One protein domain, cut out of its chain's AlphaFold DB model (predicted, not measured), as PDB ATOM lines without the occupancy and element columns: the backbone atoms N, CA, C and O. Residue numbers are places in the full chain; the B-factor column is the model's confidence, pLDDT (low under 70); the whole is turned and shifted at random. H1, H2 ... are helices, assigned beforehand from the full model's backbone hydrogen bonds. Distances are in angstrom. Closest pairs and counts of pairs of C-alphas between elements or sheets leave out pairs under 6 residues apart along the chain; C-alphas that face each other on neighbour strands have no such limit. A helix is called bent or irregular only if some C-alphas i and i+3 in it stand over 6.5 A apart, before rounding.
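What this domain is: This is residues 8 to 54 of the 64 residues of an uncharacterized protein of Phaeobacter sp. 22II1-1F12B (UniProt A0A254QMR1). Two long helices, H1 and H2, follow one another end to end as an extended rod with a stepped corner at residues 31 to 33. Neither helix folds back on the other, and there is no packed core. The printed part has 47 residues, with two named helices in the order H1, H2 and no named strand; its class is all helix. It is extended, with a radius of gyration of the C-alphas of 17.6 A, and the C-alphas span 58 by 21 by 7 A.

Where its parts are: H1, the longest helix, holds residues 8 to 30 and measures 32.4 A from first to last C-alpha, from C-alpha 8 at (28.617, -5.155, 51.026) to C-alpha 30 at (39.831, 14.456, 27.807). H2 holds residues 34 to 53 and measures 28.4 A, from C-alpha 34 at (37.372, 5.691, 25.275) to C-alpha 53 at (44.430, 1.116, -1.860). Neither helix is bent.

How they stand to each other: From H1 a tight link of 3 residues, 31 to 33, leads to H2. H1 and H2 are apart: no C-alpha of the one is within 8 A of the other. The N-to-C direction is (0.35, 0.63, -0.70) for H1 and (0.35, -0.11, -0.93) for H2. Residues 8 to 22, which belong to H1, stand free, with no C-alpha 8 or more residues away along the chain within 10 A. Residues 41 to 54, of which 41 to 53 belong to H2, stand free as well. In H1 and H2 every O i to N i+4 pair is within hydrogen-bond range.

The domain as a whole: The C-alphas of Asn 8 and His 54, the first and last printed residues, are the two farthest apart, at 58.1 A. The printed part has no cut. The mean pLDDT of the printed part is 86.1, and no printed residue is under 70.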
ATOM      1  N   ASN A   8      28.211  -4.823  52.394       90.12
ATOM      2  CA  ASN A   8      28.617  -5.155  51.026       90.12
ATOM      3  C   ASN A   8      27.855  -4.315  50.002       90.12
ATOM      4  O   ASN A   8      28.448  -3.829  49.038       90.12
ATOM      5  N   HIS A   9      26.557  -4.092  50.228       88.19
ATOM      6  CA  HIS A   9      25.763  -3.217  49.371       88.19
ATOM      7  C   HIS A   9      26.294  -1.781  49.414       88.19
ATOM      8  O   HIS A   9      26.519  -1.180  48.367       88.19
ATOM      9  N   PHE A  10      26.595  -1.270  50.612       90.44
ATOM     10  CA  PHE A  10      27.179   0.060  50.792       90.44
ATOM     11  C   PHE A  10      28.551   0.211  50.111       90.44
ATOM     12  O   PHE A  10      28.809   1.190  49.413       90.44
ATOM     13  N   ARG A  11      29.433  -0.784  50.247       93.38
ATOM     14  CA  ARG A  11      30.732  -0.787  49.553       93.38
ATOM     15  C   ARG A  11      30.555  -0.781  48.036       93.38
ATOM     16  O   ARG A  11      31.232  -0.030  47.339       93.38
ATOM     17  N   LYS A  12      29.609  -1.570  47.520       93.31
ATOM     18  CA  LYS A  12      29.319  -1.650  46.083       93.31
ATOM     19  C   LYS A  12      28.748  -0.340  45.541       93.31
ATOM     20  O   LYS A  12      29.125   0.078  44.449       93.31
ATOM     21  N   THR A  13      27.863   0.327  46.282       91.88
ATOM     22  CA  THR A  13      27.339   1.638  45.876       91.88
ATOM     23  C   THR A  13      28.420   2.714  45.923       91.88
ATOM     24  O   THR A  13      28.498   3.504  44.984       91.88
ATOM     25  N   LYS A  14      29.302   2.707  46.933       92.00
ATOM     26  CA  LYS A  14      30.466   3.604  46.995       92.00
ATOM     27  C   LYS A  14      31.398   3.413  45.792       92.00
ATOM     28  O   LYS A  14      31.672   4.381  45.092       92.00
ATOM     29  N   ALA A  15      31.784   2.174  45.484       93.62
ATOM     30  CA  ALA A  15      32.644   1.868  44.338       93.62
ATOM     31  C   ALA A  15      32.030   2.318  43.000       93.62
ATOM     32  O   ALA A  15      32.717   2.884  42.152       93.62
ATOM     33  N   ARG A  16      30.717   2.125  42.814       92.94
ATOM     34  CA  ARG A  16      30.002   2.614  41.622       92.94
ATOM     35  C   ARG A  16      29.996   4.143  41.528       92.94
ATOM     36  O   ARG A  16      30.160   4.674  40.435       92.94
ATOM     37  N   LYS A  17      29.817   4.849  42.651       92.38
ATOM     38  CA  LYS A  17      29.878   6.320  42.690       92.38
ATOM     39  C   LYS A  17      31.269   6.834  42.317       92.38
ATOM     40  O   LYS A  17      31.365   7.719  41.477       92.38
ATOM     41  N   GLU A  18      32.323   6.238  42.870       90.94
ATOM     42  CA  GLU A  18      33.712   6.598  42.541       90.94
ATOM     43  C   GLU A  18      34.032   6.356  41.059       90.94
ATOM     44  O   GLU A  18      34.654   7.197  40.414       90.94
ATOM     45  N   GLN A  19      33.573   5.241  40.478       88.81
ATOM     46  CA  GLN A  19      33.731   4.987  39.041       88.81
ATOM     47  C   GLN A  19      33.016   6.034  38.183       88.81
ATOM     48  O   GLN A  19      33.580   6.486  37.189       88.81
ATOM     49  N   LYS A  20      31.801   6.443  38.569       87.19
ATOM     50  CA  LYS A  20      31.050   7.482  37.855       87.19
ATOM     51  C   LYS A  20      31.763   8.837  37.914       87.19
ATOM     52  O   LYS A  20      31.924   9.463  36.875       87.19
ATOM     53  N   GLN A  21      32.262   9.236  39.082       87.50
ATOM     54  CA  GLN A  21      33.040  10.472  39.239       87.50
ATOM     55  C   GLN A  21      34.305  10.463  38.379       87.50
ATOM     56  O   GLN A  21      34.568  11.416  37.658       87.50
ATOM     57  N   ARG A  22      35.053   9.351  38.368       85.50
ATOM     58  CA  ARG A  22      36.221   9.205  37.484       85.50
ATOM     59  C   ARG A  22      35.842   9.295  36.007       85.50
ATOM     60  O   ARG A  22      36.603   9.847  35.221       85.50
ATOM     61  N   ALA A  23      34.693   8.746  35.615       84.00
ATOM     62  CA  ALA A  23      34.203   8.864  34.246       84.00
ATOM     63  C   ALA A  23      33.869  10.323  33.893       84.00
ATOM     64  O   ALA A  23      34.304  10.791  32.848       84.00
ATOM     65  N   GLU A  24      33.179  11.049  34.775       83.00
ATOM     66  CA  GLU A  24      32.873  12.478  34.610       83.00
ATOM     67  C   GLU A  24      34.149  13.331  34.540       83.00
ATOM     68  O   GLU A  24      34.288  14.164  33.647       83.00
ATOM     69  N   GLU A  25      35.131  13.071  35.408       82.56
ATOM     70  CA  GLU A  25      36.441  13.724  35.351       82.56
ATOM     71  C   GLU A  25      37.170  13.442  34.039       82.56
ATOM     72  O   GLU A  25      37.763  14.348  33.468       82.56
ATOM     73  N   ASN A  26      37.135  12.204  33.546       80.56
ATOM     74  CA  ASN A  26      37.766  11.851  32.278       80.56
ATOM     75  C   ASN A  26      37.059  12.509  31.088       80.56
ATOM     76  O   ASN A  26      37.734  12.924  30.151       80.56
ATOM     77  N   VAL A  27      35.730  12.647  31.130       80.25
ATOM     78  CA  VAL A  27      34.965  13.412  30.133       80.25
ATOM     79  C   VAL A  27      35.388  14.879  30.154       80.25
ATOM     80  O   VAL A  27      35.703  15.430  29.105       80.25
ATOM     81  N   ALA A  28      35.481  15.495  31.334       78.19
ATOM     82  CA  ALA A  28      35.909  16.887  31.460       78.19
ATOM     83  C   ALA A  28      37.377  17.101  31.041       78.19
ATOM     84  O   ALA A  28      37.692  18.082  30.376       78.19
ATOM     85  N   LYS A  29      38.278  16.183  31.419       74.50
ATOM     86  CA  LYS A  29      39.726  16.279  31.162       74.50
ATOM     87  C   LYS A  29      40.100  15.955  29.721       74.50
ATOM     88  O   LYS A  29      41.035  16.547  29.193       74.50
ATOM     89  N   HIS A  30      39.423  14.990  29.105       74.44
ATOM     90  CA  HIS A  30      39.831  14.456  27.807       74.44
ATOM     91  C   HIS A  30      38.839  14.742  26.684       74.44
ATOM     92  O   HIS A  30      39.181  14.491  25.531       74.44
ATOM     93  N   GLY A  31      37.639  15.258  26.980       73.19
ATOM     94  CA  GLY A  31      36.620  15.680  26.007       73.19
ATOM     95  C   GLY A  31      36.015  14.555  25.158       73.19
ATOM     96  O   GLY A  31      34.907  14.697  24.659       73.19
ATOM     97  N   ARG A  32      36.727  13.432  25.020       75.44
ATOM     98  CA  ARG A  32      36.358  12.235  24.271       75.44
ATOM     99  C   ARG A  32      36.470  11.018  25.176       75.44
ATOM    100  O   ARG A  32      37.486  10.779  25.839       75.44
ATOM    101  N   THR A  33      35.424  10.213  25.189       78.94
ATOM    102  CA  THR A  33      35.389   8.930  25.886       78.94
ATOM    103  C   THR A  33      36.304   7.908  25.203       78.94
ATOM    104  O   THR A  33      36.779   8.093  24.081       78.94
ATOM    105  N   LYS A  34      36.590   6.786  25.879       77.12
ATOM    106  CA  LYS A  34      37.372   5.691  25.275       77.12
ATOM    107  C   LYS A  34      36.698   5.140  24.009       77.12
ATOM    108  O   LYS A  34      37.401   4.861  23.047       77.12
ATOM    109  N   ALA A  35      35.370   5.013  24.024       80.38
ATOM    110  CA  ALA A  35      34.599   4.509  22.891       80.38
ATOM    111  C   ALA A  35      34.692   5.447  21.677       80.38
ATOM    112  O   ALA A  35      34.945   4.988  20.571       80.38
ATOM    113  N   GLU A  36      34.579   6.759  21.893       79.62
ATOM    114  CA  GLU A  36      34.717   7.757  20.822       79.62
ATOM    115  C   GLU A  36      36.129   7.771  20.233       79.62
ATOM    116  O   GLU A  36      36.281   7.789  19.017       79.62
ATOM    117  N   ARG A  37      37.167   7.675  21.076       83.50
ATOM    118  CA  ARG A  37      38.554   7.563  20.595       83.50
ATOM    119  C   ARG A  37      38.795   6.304  19.764       83.50
ATOM    120  O   ARG A  37      39.546   6.361  18.801       83.50
ATOM    121  N   GLN A  38      38.193   5.176  20.139       85.62
ATOM    122  CA  GLN A  38      38.308   3.937  19.365       85.62
ATOM    123  C   GLN A  38      37.596   4.058  18.019       85.62
ATOM    124  O   GLN A  38      38.194   3.750  16.996       85.62
ATOM    125  N   ALA A  39      36.374   4.590  18.006       86.56
ATOM    126  CA  ALA A  39      35.633   4.816  16.769       86.56
ATOM    127  C   ALA A  39      36.367   5.776  15.813       86.56
ATOM    128  O   ALA A  39      36.383   5.559  14.604       86.56
ATOM    129  N   GLU A  40      37.001   6.822  16.349       85.75
ATOM    130  CA  GLU A  40      37.817   7.755  15.569       85.75
ATOM    131  C   GLU A  40      39.096   7.097  15.038       85.75
ATOM    132  O   GLU A  40      39.414   7.270  13.864       85.75
ATOM    133  N   ALA A  41      39.791   6.298  15.853       87.12
ATOM    134  CA  ALA A  41      40.965   5.546  15.413       87.12
ATOM    135  C   ALA A  41      40.613   4.562  14.284       87.12
ATOM    136  O   ALA A  41      41.277   4.543  13.254       87.12
ATOM    137  N   GLU A  42      39.517   3.817  14.418       91.81
ATOM    138  CA  GLU A  42      39.021   2.914  13.374       91.81
ATOM    139  C   GLU A  42      38.582   3.665  12.107       91.81
ATOM    140  O   GLU A  42      38.726   3.166  10.990       91.81
ATOM    141  N   ALA A  43      38.018   4.869  12.239       90.81
ATOM    142  CA  ALA A  43      37.698   5.715  11.092       90.81
ATOM    143  C   ALA A  43      38.967   6.217  10.389       90.81
ATOM    144  O   ALA A  43      39.029   6.172   9.161       90.81
ATOM    145  N   ALA A  44      39.980   6.632  11.154       89.88
ATOM    146  CA  ALA A  44      41.269   7.059  10.630       89.88
ATOM    147  C   ALA A  44      41.986   5.911   9.909       89.88
ATOM    148  O   ALA A  44      42.383   6.084   8.764       89.88
ATOM    149  N   GLU A  45      42.066   4.722  10.511       90.88
ATOM    150  CA  GLU A  45      42.671   3.542   9.878       90.88
ATOM    151  C   GLU A  45      41.953   3.122   8.593       90.88
ATOM    152  O   GLU A  45      42.582   2.693   7.630       90.88
ATOM    153  N   ARG A  46      40.619   3.219   8.550       91.31
ATOM    154  CA  ARG A  46      39.881   2.961   7.308       91.31
ATOM    155  C   ARG A  46      40.205   4.002   6.247       91.31
ATOM    156  O   ARG A  46      40.363   3.638   5.090       91.31
ATOM    157  N   ALA A  47      40.316   5.272   6.628       90.56
ATOM    158  CA  ALA A  47      40.696   6.329   5.702       90.56
ATOM    159  C   ALA A  47      42.122   6.129   5.167       90.56
ATOM    160  O   ALA A  47      42.320   6.259   3.965       90.56
ATOM    161  N   THR A  48      43.091   5.760   6.015       89.94
ATOM    162  CA  THR A  48      44.461   5.479   5.556       89.94
ATOM    163  C   THR A  48      44.493   4.295   4.603       89.94
ATOM    164  O   THR A  48      45.053   4.429   3.523       89.94
ATOM    165  N   ARG A  49      43.815   3.189   4.933       88.50
ATOM    166  CA  ARG A  49      43.739   2.017   4.046       88.50
ATOM    167  C   ARG A  49      43.105   2.349   2.699       88.50
ATOM    168  O   ARG A  49      43.637   1.963   1.673       88.50
ATOM    169  N   LEU A  50      42.017   3.122   2.683       89.69
ATOM    170  CA  LEU A  50      41.404   3.571   1.428       89.69
ATOM    171  C   LEU A  50      42.364   4.432   0.595       89.69
ATOM    172  O   LEU A  50      42.388   4.317  -0.625       89.69
ATOM    173  N   LEU A  51      43.143   5.304   1.236       89.56
ATOM    174  CA  LEU A  51      44.141   6.118   0.541       89.56
ATOM    175  C   LEU A  51      45.293   5.267  -0.005       89.56
ATOM    176  O   LEU A  51      45.735   5.517  -1.122       89.56
ATOM    177  N   GLU A  52      45.745   4.268   0.751       85.69
ATOM    178  CA  GLU A  52      46.761   3.300   0.323       85.69
ATOM    179  C   GLU A  52      46.266   2.451  -0.855       85.69
ATOM    180  O   GLU A  52      46.953   2.376  -1.869       85.69
ATOM    181  N   ASP A  53      45.046   1.910  -0.786       84.12
ATOM    182  CA  ASP A  53      44.430   1.116  -1.860       84.12
ATOM    183  C   ASP A  53      44.268   1.916  -3.166       84.12
ATOM    184  O   ASP A  53      44.298   1.364  -4.268       84.12
ATOM    185  N   HIS A  54      44.071   3.230  -3.056       85.94
ATOM    186  CA  HIS A  54      43.945   4.134  -4.199       85.94
ATOM    187  C   HIS A  54      45.268   4.782  -4.625       85.94
ATOM    188  O   HIS A  54      45.284   5.550  -5.598       85.94
TER     189      HIS A  54